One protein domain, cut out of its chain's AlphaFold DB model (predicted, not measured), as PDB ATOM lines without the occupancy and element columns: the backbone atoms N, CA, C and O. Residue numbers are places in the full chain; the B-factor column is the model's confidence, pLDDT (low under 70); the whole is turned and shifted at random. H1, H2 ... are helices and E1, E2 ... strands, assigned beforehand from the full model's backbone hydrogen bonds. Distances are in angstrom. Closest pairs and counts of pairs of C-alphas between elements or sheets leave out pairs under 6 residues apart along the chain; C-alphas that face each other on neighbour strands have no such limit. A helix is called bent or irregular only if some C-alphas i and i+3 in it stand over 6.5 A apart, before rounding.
ATOM      1  N   MET A   4     -24.678   7.320   7.979       95.00
ATOM      2  CA  MET A   4     -24.612   7.736   6.578       95.00
ATOM      3  C   MET A   4     -23.466   7.018   5.871       95.00
ATOM      4  O   MET A   4     -23.614   6.607   4.719       95.00
ATOM      5  N   PHE A   5     -22.363   6.767   6.577       96.56
ATOM      6  CA  PHE A   5     -21.298   5.904   6.083       96.56
ATOM      7  C   PHE A   5     -21.732   4.435   5.973       96.56
ATOM      8  O   PHE A   5     -21.401   3.777   4.986       96.56
ATOM      9  N   HIS A   6     -22.503   3.909   6.935       97.75
ATOM     10  CA  HIS A   6     -23.055   2.555   6.830       97.75
ATOM     11  C   HIS A   6     -23.969   2.421   5.601       97.75
ATOM     12  O   HIS A   6     -23.776   1.511   4.795       97.75
ATOM     13  N   PHE A   7     -24.892   3.367   5.403       97.75
ATOM     14  CA  PHE A   7     -25.720   3.435   4.197       97.75
ATOM     15  C   PHE A   7     -24.869   3.475   2.923       97.75
ATOM     16  O   PHE A   7     -25.097   2.698   1.998       97.75
ATOM     17  N   PHE A   8     -23.850   4.336   2.890       97.50
ATOM     18  CA  PHE A   8     -22.935   4.438   1.760       97.50
ATOM     19  C   PHE A   8     -22.232   3.107   1.465       97.50
ATOM     20  O   PHE A   8     -22.116   2.718   0.305       97.50
ATOM     21  N   CYS A   9     -21.809   2.364   2.491       97.38
ATOM     22  CA  CYS A   9     -21.195   1.050   2.300       97.38
ATOM     23  C   CYS A   9     -22.151   0.025   1.678       97.38
ATOM     24  O   CYS A   9     -21.670  -0.851   0.964       97.38
ATOM     25  N   LEU A  10     -23.461   0.152   1.927       97.38
ATOM     26  CA  LEU A  10     -24.511  -0.710   1.377       97.38
ATOM     27  C   LEU A  10     -24.975  -0.295  -0.026       97.38
ATOM     28  O   LEU A  10     -25.444  -1.145  -0.776       97.38
ATOM     29  N   GLN A  11     -24.933   0.996  -0.358       96.56
ATOM     30  CA  GLN A  11     -25.602   1.543  -1.551       96.56
ATOM     31  C   GLN A  11     -24.652   2.196  -2.563       96.56
ATOM     32  O   GLN A  11     -25.006   2.345  -3.728       96.56
ATOM     33  N   GLY A  12     -23.452   2.599  -2.146       96.31
ATOM     34  CA  GLY A  12     -22.428   3.197  -3.010       96.31
ATOM     35  C   GLY A  12     -22.613   4.687  -3.297       96.31
ATOM     36  O   GLY A  12     -21.785   5.293  -3.973       96.31
ATOM     37  N   TYR A  13     -23.673   5.303  -2.773       95.12
ATOM     38  CA  TYR A  13     -23.940   6.736  -2.870       95.12
ATOM     39  C   TYR A  13     -24.375   7.303  -1.521       95.12
ATOM     40  O   TYR A  13     -24.731   6.574  -0.595       95.12
ATOM     41  N   VAL A  14     -24.313   8.627  -1.400       94.94
ATOM     42  CA  VAL A  14     -24.671   9.328  -0.166       94.94
ATOM     43  C   VAL A  14     -26.163   9.631  -0.099       94.94
ATOM     44  O   VAL A  14     -26.789   9.998  -1.094       94.94
ATOM     45  N   LEU A  15     -26.715   9.537   1.106       95.12
ATOM     46  CA  LEU A  15     -28.060   9.986   1.436       95.12
ATOM     47  C   LEU A  15     -27.956  11.124   2.451       95.12
ATOM     48  O   LEU A  15     -27.236  11.024   3.439       95.12
ATOM     49  N   GLY A  16     -28.650  12.231   2.190       93.06
ATOM     50  CA  GLY A  16     -28.696  13.350   3.127       93.06
ATOM     51  C   GLY A  16     -29.587  13.032   4.328       93.06
ATOM     52  O   GLY A  16     -30.641  12.419   4.157       93.06
ATOM     53  N   LEU A  17     -29.198  13.513   5.515       93.81
ATOM     54  CA  LEU A  17     -29.943  13.308   6.764       93.81
ATOM     55  C   LEU A  17     -31.422  13.705   6.639       93.81
ATOM     56  O   LEU A  17     -32.291  12.956   7.068       93.81
ATOM     57  N   ASP A  18     -31.708  14.846   6.006       92.81
ATOM     58  CA  ASP A  18     -33.080  15.318   5.787       92.81
ATOM     59  C   ASP A  18     -33.910  14.341   4.933       92.81
ATOM     60  O   ASP A  18     -35.006  13.941   5.322       92.81
ATOM     61  N   LYS A  19     -33.351  13.863   3.812       94.31
ATOM     62  CA  LYS A  19     -34.025  12.887   2.940       94.31
ATOM     63  C   LYS A  19     -34.268  11.555   3.643       94.31
ATOM     64  O   LYS A  19     -35.336  10.970   3.473       94.31
ATOM     65  N   ALA A  20     -33.296  11.087   4.426       96.62
ATOM     66  CA  ALA A  20     -33.443   9.881   5.235       96.62
ATOM     67  C   ALA A  20     -34.544  10.056   6.293       96.62
ATOM     68  O   ALA A  20     -35.425   9.214   6.419       96.62
ATOM     69  N   ALA A  21     -34.538  11.182   7.009       95.94
ATOM     70  CA  ALA A  21     -35.538  11.499   8.020       95.94
ATOM     71  C   ALA A  21     -36.956  11.548   7.436       95.94
ATOM     72  O   ALA A  21     -37.838  10.834   7.917       95.94
ATOM     73  N   ARG A  22     -37.164  12.324   6.367       95.25
ATOM     74  CA  ARG A  22     -38.465  12.435   5.689       95.25
ATOM     75  C   ARG A  22     -38.934  11.087   5.147       95.25
ATOM     76  O   ARG A  22     -40.089  10.720   5.333       95.25
ATOM     77  N   GLY A  23     -38.020  10.305   4.572       96.31
ATOM     78  CA  GLY A  23     -38.277   8.934   4.127       96.31
ATOM     79  C   GLY A  23     -38.758   7.985   5.225       96.31
ATOM     80  O   GLY A  23     -39.513   7.053   4.959       96.31
ATOM     81  N   MET A  24     -38.369   8.252   6.470       97.25
ATOM     82  CA  MET A  24     -38.791   7.492   7.644       97.25
ATOM     83  C   MET A  24     -40.051   8.050   8.321       97.25
ATOM     84  O   MET A  24     -40.500   7.477   9.318       97.25
ATOM     85  N   GLY A  25     -40.650   9.116   7.778       95.44
ATOM     86  CA  GLY A  25     -41.811   9.795   8.358       95.44
ATOM     87  C   GLY A  25     -41.455  10.741   9.506       95.44
ATOM     88  O   GLY A  25     -42.303  11.042  10.341       95.44
ATOM     89  N   LEU A  26     -40.196  11.180   9.593       95.62
ATOM     90  CA  LEU A  26     -39.775  12.229  10.517       95.62
ATOM     91  C   LEU A  26     -39.931  13.611   9.853       95.62
ATOM     92  O   LEU A  26     -39.842  13.699   8.628       95.62
ATOM     93  N   PRO A  27     -40.094  14.699  10.631       90.38
ATOM     94  CA  PRO A  27     -40.319  16.044  10.085       90.38
ATOM     95  C   PRO A  27     -39.217  16.555   9.139       90.38
ATOM     96  O   PRO A  27     -39.484  17.410   8.301       90.38
ATOM     97  N   GLY A  28     -37.994  16.025   9.255       88.31
ATOM     98  CA  GLY A  28     -36.831  16.505   8.509       88.31
ATOM     99  C   GLY A  28     -36.220  17.771   9.117       88.31
ATOM    100  O   GLY A  28     -36.468  18.105  10.278       88.31
ATOM    101  N   LYS A  29     -35.376  18.445   8.332       84.56
ATOM    102  CA  LYS A  29     -34.818  19.765   8.638       84.56
ATOM    103  C   LYS A  29     -35.754  20.868   8.119       84.56
ATOM    104  O   LYS A  29     -36.454  20.630   7.131       84.56
ATOM    105  N   PRO A  30     -35.763  22.063   8.736       81.81
ATOM    106  CA  PRO A  30     -36.546  23.195   8.273       81.81
ATOM    107  C   PRO A  30     -35.989  23.666   6.932       81.81
ATOM    108  O   PRO A  30     -34.776  23.619   6.696       81.81
ATOM    109  N   ASP A  31     -36.873  24.129   6.060       78.38
ATOM    110  CA  ASP A  31     -36.475  24.583   4.736       78.38
ATOM    111  C   ASP A  31     -35.621  25.863   4.833       78.38
ATOM    112  O   ASP A  31     -35.836  26.721   5.687       78.38
ATOM    113  N   GLY A  32     -34.619  25.985   3.958       75.19
ATOM    114  CA  GLY A  32     -33.762  27.176   3.861       75.19
ATOM    115  C   GLY A  32     -32.521  27.205   4.764       75.19
ATOM    116  O   GLY A  32     -31.683  28.088   4.586       75.19
ATOM    117  N   LEU A  33     -32.342  26.235   5.671       76.69
ATOM    118  CA  LEU A  33     -31.157  26.131   6.538       76.69
ATOM    119  C   LEU A  33     -30.143  25.113   5.998       76.69
ATOM    120  O   LEU A  33     -30.331  23.897   6.081       76.69
ATOM    121  N   SER A  34     -29.023  25.612   5.469       83.50
ATOM    122  CA  SER A  34     -27.918  24.789   4.971       83.50
ATOM    123  C   SER A  34     -26.723  24.816   5.915       83.50
ATOM    124  O   SER A  34     -26.254  25.877   6.325       83.50
ATOM    125  N   GLY A  35     -26.139  23.640   6.168       86.12
ATOM    126  CA  GLY A  35     -24.897  23.513   6.937       86.12
ATOM    127  C   GLY A  35     -23.737  24.320   6.339       86.12
ATOM    128  O   GLY A  35     -22.863  24.780   7.067       86.12
ATOM    129  N   ALA A  36     -23.765  24.579   5.026       90.75
ATOM    130  CA  ALA A  36     -22.766  25.400   4.343       90.75
ATOM    131  C   ALA A  36     -22.780  26.877   4.780       90.75
ATOM    132  O   ALA A  36     -21.782  27.572   4.609       90.75
ATOM    133  N   GLN A  37     -23.889  27.366   5.346       92.12
ATOM    134  CA  GLN A  37     -24.009  28.740   5.847       92.12
ATOM    135  C   GLN A  37     -23.448  28.891   7.268       92.12
ATOM    136  O   GLN A  37     -23.106  30.003   7.670       92.12
ATOM    137  N   MET A  38     -23.323  27.790   8.019       93.94
ATOM    138  CA  MET A  38     -22.969  27.816   9.443       93.94
ATOM    139  C   MET A  38     -21.603  28.462   9.730       93.94
ATOM    140  O   MET A  38     -21.539  29.264  10.661       93.94
ATOM    141  N   PRO A  39     -20.531  28.229   8.937       96.06
ATOM    142  CA  PRO A  39     -19.260  28.930   9.141       96.06
ATOM    143  C   PRO A  39     -19.388  30.452   8.999       96.06
ATOM    144  O   PRO A  39     -18.805  31.201   9.780       96.06
ATOM    145  N   ARG A  40     -20.200  30.915   8.037       96.44
ATOM    146  CA  ARG A  40     -20.460  32.345   7.834       96.44
ATOM    147  C   ARG A  40     -21.226  32.932   9.017       96.44
ATOM    148  O   ARG A  40     -20.790  33.928   9.582       96.44
ATOM    149  N   PHE A  41     -22.311  32.282   9.443       96.12
ATOM    150  CA  PHE A  41     -23.120  32.728  10.585       96.12
ATOM    151  C   PHE A  41     -22.283  32.809  11.866       96.12
ATOM    152  O   PHE A  41     -22.412  33.761  12.631       96.12
ATOM    153  N   TRP A  42     -21.373  31.854  12.067       97.38
ATOM    154  CA  TRP A  42     -20.430  31.897  13.178       97.38
ATOM    155  C   TRP A  42     -19.530  33.137  13.121       97.38
ATOM    156  O   TRP A  42     -19.399  33.847  14.116       97.38
ATOM    157  N   SER A  43     -18.947  33.438  11.956       97.94
ATOM    158  CA  SER A  43     -18.113  34.637  11.784       97.94
ATOM    159  C   SER A  43     -18.890  35.951  11.952       97.94
ATOM    160  O   SER A  43     -18.322  36.939  12.402       97.94
ATOM    161  N   GLU A  44     -20.193  35.944  11.658       98.00
ATOM    162  CA  GLU A  44     -21.119  37.073  11.840       98.00
ATOM    163  C   GLU A  44     -21.594  37.233  13.304       98.00
ATOM    164  O   GLU A  44     -22.423  38.094  13.588       98.00
ATOM    165  N   GLY A  45     -21.130  36.401  14.244       98.06
ATOM    166  CA  GLY A  45     -21.565  36.444  15.647       98.06
ATOM    167  C   GLY A  45     -22.946  35.827  15.907       98.06
ATOM    168  O   GLY A  45     -23.468  35.899  17.020       98.06
ATOM    169  N   ARG A  46     -23.546  35.167  14.909       97.50
ATOM    170  CA  ARG A  46     -24.880  34.541  14.977       97.50
ATOM    171  C   ARG A  46     -24.826  33.160  15.632       97.50
ATOM    172  O   ARG A  46     -25.343  32.169  15.119       97.50
ATOM    173  N   TYR A  47     -24.175  33.077  16.788       97.19
ATOM    174  CA  TYR A  47     -23.874  31.813  17.464       97.19
ATOM    175  C   TYR A  47     -25.125  31.037  17.865       97.19
ATOM    176  O   TYR A  47     -25.142  29.814  17.753       97.19
ATOM    177  N   ARG A  48     -26.182  31.734  18.303       96.69
ATOM    178  CA  ARG A  48     -27.443  31.095  18.698       96.69
ATOM    179  C   ARG A  48     -28.020  30.261  17.557       96.69
ATOM    180  O   ARG A  48     -28.326  29.097  17.764       96.69
ATOM    181  N   GLU A  49     -28.071  30.830  16.358       94.44
ATOM    182  CA  GLU A  49     -28.610  30.161  15.173       94.44
ATOM    183  C   GLU A  49     -27.781  28.935  14.779       94.44
ATOM    184  O   GLU A  49     -28.336  27.887  14.451       94.44
ATOM    185  N   VAL A  50     -26.450  29.032  14.874       95.25
ATOM    186  CA  VAL A  50     -25.558  27.893  14.620       95.25
ATOM    187  C   VAL A  50     -25.771  26.787  15.656       95.25
ATOM    188  O   VAL A  50     -25.862  25.613  15.299       95.25
ATOM    189  N   LEU A  51     -25.876  27.137  16.939       96.25
ATOM    190  CA  LEU A  51     -26.098  26.165  18.011       96.25
ATOM    191  C   LEU A  51     -27.474  25.499  17.908       96.25
ATOM    192  O   LEU A  51     -27.577  24.291  18.121       96.25
ATOM    193  N   ASP A  52     -28.513  26.250  17.543       94.25
ATOM    194  CA  ASP A  52     -29.858  25.712  17.343       94.25
ATOM    195  C   ASP A  52     -29.900  24.754  16.140       94.25
ATOM    196  O   ASP A  52     -30.478  23.668  16.241       94.25
ATOM    197  N   TYR A  53     -29.195  25.083  15.049       92.81
ATOM    198  CA  TYR A  53     -29.002  24.180  13.909       92.81
ATOM    199  C   TYR A  53     -28.290  22.883  14.318       92.81
ATOM    200  O   TYR A  53     -28.761  21.784  14.021       92.81
ATOM    201  N   LEU A  54     -27.171  22.989  15.042       93.69
ATOM    202  CA  LEU A  54     -26.411  21.822  15.501       93.69
ATOM    203  C   LEU A  54     -27.241  20.939  16.438       93.69
ATOM    204  O   LEU A  54     -27.239  19.715  16.298       93.69
ATOM    205  N   LYS A  55     -27.988  21.550  17.365       94.88
ATOM    206  CA  LYS A  55     -28.907  20.837  18.257       94.88
ATOM    207  C   LYS A  55     -29.936  20.046  17.456       94.88
ATOM    208  O   LYS A  55     -30.142  18.865  17.737       94.88
ATOM    209  N   GLN A  56     -30.553  20.672  16.456       92.88
ATOM    210  CA  GLN A  56     -31.521  20.005  15.596       92.88
ATOM    211  C   GLN A  56     -30.900  18.828  14.835       92.88
ATOM    212  O   GLN A  56     -31.493  17.750  14.797       92.88
ATOM    213  N   ASP A  57     -29.704  19.001  14.273       92.88
ATOM    214  CA  ASP A  57     -29.001  17.951  13.538       92.88
ATOM    215  C   ASP A  57     -28.691  16.739  14.418       92.88
ATOM    216  O   ASP A  57     -28.945  15.600  14.012       92.88
ATOM    217  N   VAL A  58     -28.208  16.963  15.642       94.19
ATOM    218  CA  VAL A  58     -27.922  15.887  16.602       94.19
ATOM    219  C   VAL A  58     -29.207  15.168  17.016       94.19
ATOM    220  O   VAL A  58     -29.254  13.937  17.012       94.19
ATOM    221  N   GLN A  59     -30.275  15.912  17.314       95.75
ATOM    222  CA  GLN A  59     -31.570  15.335  17.688       95.75
ATOM    223  C   GLN A  59     -32.190  14.514  16.552       95.75
ATOM    224  O   GLN A  59     -32.677  13.403  16.780       95.75
ATOM    225  N   LEU A  60     -32.151  15.030  15.322       95.56
ATOM    226  CA  LEU A  60     -32.674  14.341  14.146       95.56
ATOM    227  C   LEU A  60     -31.865  13.078  13.836       95.56
ATOM    228  O   LEU A  60     -32.448  12.038  13.535       95.56
ATOM    229  N   THR A  61     -30.538  13.154  13.964       95.75
ATOM    230  CA  THR A  61     -29.626  12.013  13.813       95.75
ATOM    231  C   THR A  61     -29.959  10.912  14.817       95.75
ATOM    232  O   THR A  61     -30.146   9.764  14.420       95.75
ATOM    233  N   LEU A  62     -30.113  11.248  16.102       96.50
ATOM    234  CA  LEU A  62     -30.478  10.275  17.135       96.50
ATOM    235  C   LEU A  62     -31.839   9.627  16.852       96.50
ATOM    236  O   LEU A  62     -31.966   8.403  16.886       96.50
ATOM    237  N   ARG A  63     -32.851  10.436  16.524       97.12
ATOM    238  CA  ARG A  63     -34.202   9.933  16.254       97.12
ATOM    239  C   ARG A  63     -34.239   9.026  15.027       97.12
ATOM    240  O   ARG A  63     -34.912   7.999  15.050       97.12
ATOM    241  N   LEU A  64     -33.506   9.378  13.970       97.44
ATOM    242  CA  LEU A  64     -33.370   8.527  12.793       97.44
ATOM    243  C   LEU A  64     -32.717   7.188  13.151       97.44
ATOM    244  O   LEU A  64     -33.224   6.148  12.731       97.44
ATOM    245  N   ALA A  65     -31.643   7.208  13.949       97.19
ATOM    246  CA  ALA A  65     -30.953   5.995  14.380       97.19
ATOM    247  C   ALA A  65     -31.908   5.030  15.090       97.19
ATOM    248  O   ALA A  65     -32.011   3.869  14.693       97.19
ATOM    249  N   GLN A  66     -32.655   5.541  16.071       97.25
ATOM    250  CA  GLN A  66     -33.617   4.769  16.857       97.25
ATOM    251  C   GLN A  66     -34.742   4.196  15.990       97.25
ATOM    252  O   GLN A  66     -35.071   3.020  16.104       97.25
ATOM    253  N   VAL A  67     -35.322   5.003  15.096       97.81
ATOM    254  CA  VAL A  67     -36.440   4.555  14.250       97.81
ATOM    255  C   VAL A  67     -36.001   3.485  13.249       97.81
ATOM    256  O   VAL A  67     -36.744   2.533  13.013       97.81
ATOM    257  N   VAL A  68     -34.811   3.611  12.656       98.12
ATOM    258  CA  VAL A  68     -34.283   2.577  11.752       98.12
ATOM    259  C   VAL A  68     -33.980   1.293  12.513       98.12
ATOM    260  O   VAL A  68     -34.327   0.223  12.027       98.12
ATOM    261  N   GLU A  69     -33.389   1.384  13.704       96.44
ATOM    262  CA  GLU A  69     -33.089   0.212  14.532       96.44
ATOM    263  C   GLU A  69     -34.367  -0.521  14.962       96.44
ATOM    264  O   GLU A  69     -34.448  -1.739  14.842       96.44
ATOM    265  N   GLN A  70     -35.416   0.217  15.343       97.50
ATOM    266  CA  GLN A  70     -36.731  -0.353  15.660       97.50
ATOM    267  C   GLN A  70     -37.401  -1.030  14.458       97.50
ATOM    268  O   GLN A  70     -38.058  -2.057  14.615       97.50
ATOM    269  N   ARG A  71     -37.280  -0.453  13.255       97.75
ATOM    270  CA  ARG A  71     -37.929  -0.978  12.039       97.75
ATOM    271  C   ARG A  71     -37.090  -2.022  11.299       97.75
ATOM    272  O   ARG A  71     -37.620  -2.741  10.456       97.75
ATOM    273  N   GLY A  72     -35.787  -2.090  11.564       98.06
ATOM    274  CA  GLY A  72     -34.840  -2.945  10.849       98.06
ATOM    275  C   GLY A  72     -34.582  -2.523   9.394       98.06
ATOM    276  O   GLY A  72     -34.043  -3.310   8.605       98.06
ATOM    277  N   CYS A  73     -34.988  -1.314   8.995       98.12
ATOM    278  CA  CYS A  73     -34.807  -0.793   7.642       98.12
ATOM    279  C   CYS A  73     -34.756   0.737   7.601       98.12
ATOM    280  O   CYS A  73     -35.284   1.427   8.475       98.12
ATOM    281  N   LEU A  74     -34.128   1.257   6.548       98.38
ATOM    282  CA  LEU A  74     -34.122   2.670   6.200       98.38
ATOM    283  C   LEU A  74     -34.832   2.868   4.858       98.38
ATOM    284  O   LEU A  74     -34.474   2.238   3.864       98.38
ATOM    285  N   ASN A  75     -35.803   3.776   4.840       98.00
ATOM    286  CA  ASN A  75     -36.587   4.165   3.677       98.00
ATOM    287  C   ASN A  75     -36.235   5.599   3.266       98.00
ATOM    288  O   ASN A  75     -35.972   6.452   4.115       98.00
ATOM    289  N   TRP A  76     -36.258   5.883   1.965       97.44
ATOM    290  CA  TRP A  76     -36.102   7.234   1.424       97.44
ATOM    291  C   TRP A  76     -36.800   7.373   0.075       97.44
ATOM    292  O   TRP A  76     -37.126   6.389  -0.585       97.44
ATOM    293  N   ILE A  77     -37.010   8.617  -0.349       94.81
ATOM    294  CA  ILE A  77     -37.471   8.933  -1.699       94.81
ATOM    295  C   ILE A  77     -36.257   9.347  -2.532       94.81
ATOM    296  O   ILE A  77     -35.486  10.234  -2.152       94.81
ATOM    297  N   SER A  78     -36.045   8.670  -3.660       92.25
ATOM    298  CA  SER A  78     -34.985   9.011  -4.611       92.25
ATOM    299  C   SER A  78     -35.207  10.400  -5.222       92.25
ATOM    300  O   SER A  78     -36.303  10.952  -5.188       92.25
ATOM    301  N   GLN A  79     -34.179  10.954  -5.869       87.62
ATOM    302  CA  GLN A  79     -34.316  12.226  -6.592       87.62
ATOM    303  C   GLN A  79     -35.385  12.183  -7.699       87.62
ATOM    304  O   GLN A  79     -35.927  13.220  -8.054       87.62
ATOM    305  N   ARG A  80     -35.706  10.991  -8.220       90.69
ATOM    306  CA  ARG A  80     -36.743  10.772  -9.241       90.69
ATOM    307  C   ARG A  80     -38.125  10.462  -8.642       90.69
ATOM    308  O   ARG A  80     -38.992   9.974  -9.353       90.69
ATOM    309  N   GLY A  81     -38.320  10.643  -7.334       92.31
ATOM    310  CA  GLY A  81     -39.602  10.394  -6.661       92.31
ATOM    311  C   GLY A  81     -39.904   8.925  -6.339       92.31
ATOM    312  O   GLY A  81     -40.884   8.638  -5.660       92.31
ATOM    313  N   LYS A  82     -39.062   7.972  -6.761       94.50
ATOM    314  CA  LYS A  82     -39.237   6.547  -6.431       94.50
ATOM    315  C   LYS A  82     -38.971   6.290  -4.945       94.50
ATOM    316  O   LYS A  82     -37.916   6.694  -4.454       94.50
ATOM    317  N   ALA A  83     -39.876   5.570  -4.281       96.31
ATOM    318  CA  ALA A  83     -39.660   5.044  -2.937       96.31
ATOM    319  C   ALA A  83     -38.596   3.936  -2.944       96.31
ATOM    320  O   ALA A  83     -38.616   3.025  -3.775       96.31
ATOM    321  N   CYS A  84     -37.657   4.031  -2.014       97.62
ATOM    322  CA  CYS A  84     -36.529   3.128  -1.876       97.62
ATOM    323  C   CYS A  84     -36.404   2.652  -0.428       97.62
ATOM    324  O   CYS A  84     -36.822   3.341   0.503       97.62
ATOM    325  N   GLN A  85     -35.808   1.475  -0.257       97.69
ATOM    326  CA  GLN A  85     -35.592   0.846   1.037       97.69
ATOM    327  C   GLN A  85     -34.268   0.083   1.037       97.69
ATOM    328  O   GLN A  85     -33.878  -0.505   0.028       97.69
ATOM    329  N   VAL A  86     -33.613   0.052   2.193       97.94
ATOM    330  CA  VAL A  86     -32.491  -0.838   2.485       97.94
ATOM    331  C   VAL A  86     -32.688  -1.467   3.863       97.94
ATOM    332  O   VAL A  86     -33.112  -0.802   4.811       97.94
ATOM    333  N   ARG A  87     -32.405  -2.766   3.983       98.00
ATOM    334  CA  ARG A  87     -32.493  -3.492   5.256       98.00
ATOM    335  C   ARG A  87     -31.283  -3.153   6.128       98.00
ATOM    336  O   ARG A  87     -30.147  -3.301   5.688       98.00
ATOM    337  N   ILE A  88     -31.536  -2.735   7.367       97.75
ATOM    338  CA  ILE A  88     -30.530  -2.392   8.380       97.75
ATOM    339  C   ILE A  88     -31.026  -2.963   9.716       97.75
ATOM    340  O   ILE A  88     -31.679  -2.249  10.472       97.75
ATOM    341  N   PRO A  89     -30.776  -4.254  10.012       96.19
ATOM    342  CA  PRO A  89     -31.271  -4.886  11.240       96.19
ATOM    343  C   PRO A  89     -30.670  -4.270  12.507       96.19
ATOM    344  O   PRO A  89     -31.298  -4.263  13.555       96.19
ATOM    345  N   ARG A  90     -29.437  -3.771  12.391       96.62
ATOM    346  CA  ARG A  90     -28.746  -2.953  13.385       96.62
ATOM    347  C   ARG A  90     -27.790  -2.014  12.672       96.62
ATOM    348  O   ARG A  90     -27.354  -2.291  11.549       96.62
ATOM    349  N   TRP A  91     -27.392  -0.952  13.349       97.62
ATOM    350  CA  TRP A  91     -26.314  -0.114  12.853       97.62
ATOM    351  C   TRP A  91     -24.958  -0.796  13.039       97.62
ATOM    352  O   TRP A  91     -24.629  -1.288  14.119       97.62
ATOM    353  N   LEU A  92     -24.159  -0.816  11.973       97.56
ATOM    354  CA  LEU A  92     -22.778  -1.273  12.038       97.56
ATOM    355  C   LEU A  92     -21.863  -0.142  12.520       97.56
ATOM    356  O   LEU A  92     -22.073   1.044  12.243       97.56
ATOM    357  N   THR A  93     -20.801  -0.516  13.224       95.75
ATOM    358  CA  THR A  93     -19.655   0.369  13.440       95.75
ATOM    359  C   THR A  93     -18.966   0.681  12.107       95.75
ATOM    360  O   THR A  93     -19.129  -0.035  11.119       95.75
ATOM    361  N   VAL A  94     -18.146   1.736  12.067       93.62
ATOM    362  CA  VAL A  94     -17.370   2.085  10.862       93.62
ATOM    363  C   VAL A  94     -16.467   0.919  10.433       93.62
ATOM    364  O   VAL A  94     -16.375   0.621   9.245       93.62
ATOM    365  N   ALA A  95     -15.846   0.222  11.391       93.31
ATOM    366  CA  ALA A  95     -14.978  -0.923  11.123       93.31
ATOM    367  C   ALA A  95     -15.740  -2.116  10.521       93.31
ATOM    368  O   ALA A  95     -15.272  -2.714   9.555       93.31
ATOM    369  N   GLU A  96     -16.926  -2.437  11.045       96.44
ATOM    370  CA  GLU A  96     -17.793  -3.482  10.486       96.44
ATOM    371  C   GLU A  96     -18.309  -3.102   9.090       96.44
ATOM    372  O   GLU A  96     -18.200  -3.896   8.159       96.44
ATOM    373  N   ALA A  97     -18.800  -1.870   8.910       96.44
ATOM    374  CA  ALA A  97     -19.332  -1.398   7.631       96.44
ATOM    375  C   ALA A  97     -18.271  -1.409   6.514       96.44
ATOM    376  O   ALA A  97     -18.572  -1.784   5.380       96.44
ATOM    377  N   ARG A  98     -17.007  -1.074   6.828       93.69
ATOM    378  CA  ARG A  98     -15.878  -1.142   5.875       93.69
ATOM    379  C   ARG A  98     -15.641  -2.546   5.314       93.69
ATOM    380  O   ARG A  98     -15.110  -2.643   4.209       93.69
ATOM    381  N   ARG A  99     -16.004  -3.597   6.055       95.12
ATOM    382  CA  ARG A  99     -15.802  -5.006   5.674       95.12
ATOM    383  C   ARG A  99     -16.929  -5.570   4.806       95.12
ATOM    384  O   ARG A  99     -16.780  -6.670   4.287       95.12
ATOM    385  N   LEU A 100     -18.035  -4.843   4.634       96.38
ATOM    386  CA  LEU A 100     -19.108  -5.255   3.727       96.38
ATOM    387  C   LEU A 100     -18.592  -5.365   2.279       96.38
ATOM    388  O   LEU A 100     -17.701  -4.597   1.904       96.38
ATOM    389  N   PRO A 101     -19.177  -6.230   1.431       96.75
ATOM    390  CA  PRO A 101     -18.899  -6.233  -0.006       96.75
ATOM    391  C   PRO A 101     -19.077  -4.843  -0.620       96.75
ATOM    392  O   PRO A 101     -19.870  -4.039  -0.121       96.75
ATOM    393  N   LEU A 102     -18.323  -4.528  -1.675       95.38
ATOM    394  CA  LEU A 102     -18.531  -3.276  -2.399       95.38
ATOM    395  C   LEU A 102     -19.916  -3.298  -3.070       95.38
ATOM    396  O   LEU A 102     -20.284  -4.319  -3.652       95.38
ATOM    397  N   PRO A 103     -20.688  -2.204  -2.983       95.12
ATOM    398  CA  PRO A 103     -21.975  -2.112  -3.653       95.12
ATOM    399  C   PRO A 103     -21.782  -2.026  -5.169       95.12
ATOM    400  O   PRO A 103     -20.758  -1.532  -5.644       95.12
ATOM    401  N   ASP A 104     -22.787  -2.459  -5.928       94.25
ATOM    402  CA  ASP A 104     -22.797  -2.251  -7.374       94.25
ATOM    403  C   ASP A 104     -23.010  -0.765  -7.700       94.25
ATOM    404  O   ASP A 104     -24.072  -0.181  -7.457       94.25
ATOM    405  N   THR A 105     -21.970  -0.153  -8.263       95.12
ATOM    406  CA  THR A 105     -21.966   1.242  -8.710       95.12
ATOM    407  C   THR A 105     -21.727   1.380 -10.213       95.12
ATOM    408  O   THR A 105     -21.374   2.468 -10.664       95.12
ATOM    409  N   THR A 106     -21.895   0.311 -11.000       94.81
ATOM    410  CA  THR A 106     -21.653   0.310 -12.462       94.81
ATOM    411  C   THR A 106     -22.516   1.322 -13.220       94.81
ATOM    412  O   THR A 106     -22.123   1.829 -14.265       94.81
ATOM    413  N   TRP A 107     -23.669   1.680 -12.659       91.75
ATOM    414  CA  TRP A 107     -24.596   2.674 -13.196       91.75
ATOM    415  C   TRP A 107     -24.202   4.134 -12.902       91.75
ATOM    416  O   TRP A 107     -24.853   5.057 -13.394       91.75
ATOM    417  N   MET A 108     -23.168   4.377 -12.088       93.44
ATOM    418  CA  MET A 108     -22.711   5.722 -11.731       93.44
ATOM    419  C   MET A 108     -21.538   6.171 -12.603       93.44
ATOM    420  O   MET A 108     -20.567   5.444 -12.777       93.44
ATOM    421  N   THR A 109     -21.553   7.428 -13.052       93.94
ATOM    422  CA  THR A 109     -20.447   7.994 -13.845       93.94
ATOM    423  C   THR A 109     -19.156   8.169 -13.038       93.94
ATOM    424  O   THR A 109     -18.065   7.967 -13.561       93.94
ATOM    425  N   ARG A 110     -19.256   8.598 -11.772       93.25
ATOM    426  CA  ARG A 110     -18.107   8.853 -10.880       93.25
ATOM    427  C   ARG A 110     -18.449   8.468  -9.434       93.25
ATOM    428  O   ARG A 110     -18.681   9.360  -8.612       93.25
ATOM    429  N   PRO A 111     -18.541   7.164  -9.120       94.25
ATOM    430  CA  PRO A 111     -18.823   6.717  -7.762       94.25
ATOM    431  C   PRO A 111     -17.705   7.150  -6.810       94.25
ATOM    432  O   PRO A 111     -16.530   7.209  -7.178       94.25
ATOM    433  N   TRP A 112     -18.064   7.478  -5.571       95.19
ATOM    434  CA  TRP A 112     -17.061   7.789  -4.556       95.19
ATOM    435  C   TRP A 112     -16.442   6.487  -4.032       95.19
ATOM    436  O   TRP A 112     -17.166   5.518  -3.819       95.19
ATOM    437  N   PRO A 113     -15.125   6.429  -3.782       94.00
ATOM    438  CA  PRO A 113     -14.533   5.299  -3.080       94.00
ATOM    439  C   PRO A 113     -14.753   5.430  -1.563       94.00
ATOM    440  O   PRO A 113     -14.831   6.539  -1.029       94.00
ATOM    441  N   ARG A 114     -14.761   4.307  -0.827       93.75
ATOM    442  CA  ARG A 114     -14.806   4.313   0.657       93.75
ATOM    443  C   ARG A 114     -13.643   5.090   1.282       93.75
ATOM    444  O   ARG A 114     -13.806   5.685   2.349       93.75
ATOM    445  N   SER A 115     -12.496   5.132   0.602       92.69
ATOM    446  CA  SER A 115     -11.318   5.899   1.016       92.69
ATOM    447  C   SER A 115     -11.596   7.402   1.128       92.69
ATOM    448  O   SER A 115     -10.981   8.058   1.959       92.69
ATOM    449  N   LYS A 116     -12.600   7.945   0.421       93.25
ATOM    450  CA  LYS A 116     -13.033   9.345   0.588       93.25
ATOM    451  C   LYS A 116     -13.392   9.685   2.044       93.25
ATOM    452  O   LYS A 116     -13.190  10.815   2.466       93.25
ATOM    453  N   PHE A 117     -13.905   8.712   2.798       92.31
ATOM    454  CA  PHE A 117     -14.316   8.884   4.196       92.31
ATOM    455  C   PHE A 117     -13.286   8.368   5.204       92.31
ATOM    456  O   PHE A 117     -13.345   8.734   6.372       92.31
ATOM    457  N   THR A 118     -12.379   7.485   4.778       90.00
ATOM    458  CA  THR A 118     -11.568   6.661   5.692       90.00
ATOM    459  C   THR A 118     -10.065   6.747   5.454       90.00
ATOM    460  O   THR A 118      -9.321   6.315   6.321       90.00
ATOM    461  N   ALA A 119      -9.593   7.354   4.359       89.94
ATOM    462  CA  ALA A 119      -8.161   7.422   4.037       89.94
ATOM    463  C   ALA A 119      -7.323   8.170   5.084       89.94
ATOM    464  O   ALA A 119      -6.114   7.983   5.149       89.94
ATOM    465  N   TRP A 120      -7.943   9.033   5.890       88.12
ATOM    466  CA  TRP A 120      -7.261   9.727   6.982       88.12
ATOM    467  C   TRP A 120      -6.938   8.801   8.163       88.12
ATOM    468  O   TRP A 120      -6.034   9.117   8.924       88.12
ATOM    469  N   LEU A 121      -7.625   7.658   8.296       83.50
ATOM    470  CA  LEU A 121      -7.327   6.650   9.320       83.50
ATOM    471  C   LEU A 121      -6.024   5.905   9.027       83.50
ATOM    472  O   LEU A 121      -5.345   5.497   9.955       83.50
ATOM    473  N   ASP A 122      -5.673   5.748   7.749       78.12
ATOM    474  CA  ASP A 122      -4.467   5.026   7.328       78.12
ATOM    475  C   ASP A 122      -3.205   5.923   7.385       78.12
ATOM    476  O   ASP A 122      -2.117   5.499   7.004       78.12
ATOM    477  N   ARG A 123      -3.353   7.185   7.819       70.00
ATOM    478  CA  ARG A 123      -2.267   8.167   8.003       70.00
ATOM    479  C   ARG A 123      -1.901   8.402   9.475       70.00
ATOM    480  O   ARG A 123      -1.051   9.250   9.733       70.00
TER     481      ARG A 123
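AT A GLANCE: This is residues 4 to 123 of the 124 residues of the protein "DNA_pol_B_exo2 domain-containing protein" of Anaerolineae bacterium (UniProt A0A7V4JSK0). One long helix, H4, runs along one side of the model like a beam, with H3 folding back beside its first residues as a helical hairpin. Farther along H4, the short helix H2 packs on residues 60 to 64 of H4 and on strand E1 of a two-stranded hairpin, E1 and E2, which follows the last residue of H4 by a tight link, while H1 and H5 pack together away from H4, with little H6 near H5. The printed part has 120 residues, with six named helices and two named strands in the order H1, H2, H3, H4, E1, E2, H5, H6. The sheet, E1 - E2, is antiparallel and the class is mostly helix. The whole is only just compact, close to loose, with a radius of gyration of the C-alphas of 16.0 A and spans of 45 by 38 by 28 A.

HOW THE PARTS SIT: H1, residues 4 to 11, touches H5, residues 94 to 98, and the closest C-alphas, of His 6 and Ala 97, are 5.5 A apart. H1 is close to but not clearly touching H2, residues 17 to 23; the C-alphas of Met 4 and Leu 17 are closest, 7.7 A apart. H2 touches H4, residues 47 to 71, through residues 60 to 64 of H4 alone, at a steep tilt of 45 degrees, the same way; the closest C-alphas, of Ala 21 and Leu 64, are 6.0 A apart. The closest C-alphas of H2 and E1, residues 73 to 77, are those of Gly 23 and Trp 76, 3.9 A apart. H3, residues 35 to 43, forms a helical hairpin with H4, at a shallow tilt of 28 degrees, opposite ways; they touch through residues 47 to 50 of H4 alone, with the C-alphas of Met 38 and Val 50 closest, 5.8 A apart. H3 is only just irregular, with C-alphas 36 and 39 6.9 A apart, and its line is a rough one. E1 and E2, residues 83 to 87, form an antiparallel hairpin at 160 degrees, with N 74 and O 86 at 2.9 A and N 84 and O 76 at 2.8 A, within hydrogen-bond range. H1 and E2 are near each other, as are H5 and H6, residues 115 to 118. Every O i to N i+4 pair is within hydrogen-bond range in H1, H2, H4 and H5; in H3 it is 3 of 5, and H6 is too short for such a pair.

IN THESE COORDINATES: H1 begins at C-alpha 4, (-24.612, 7.736, 6.578), and is 10.3 A long. H2 is 9.8 A long and H3 13.9 A. H4 runs 36.1 A, from C-alpha 47 at (-23.874, 31.813, 17.464) to C-alpha 71. E1 is 13.7 A long and E2 13.8 A. H5 and H6 are short, and H6 ends at C-alpha 118, (-11.568, 6.661, 5.692).

THE WHOLE: The C-alphas of Gly 45 and Thr 106, the two farthest apart, are 45.8 A from each other. The printed part has no cut. The links from H2 to H3, 11 residues, and from H5 to H6, 16 residues, are long. The mean pLDDT of the printed part is 93.9, and no printed residue is under 70.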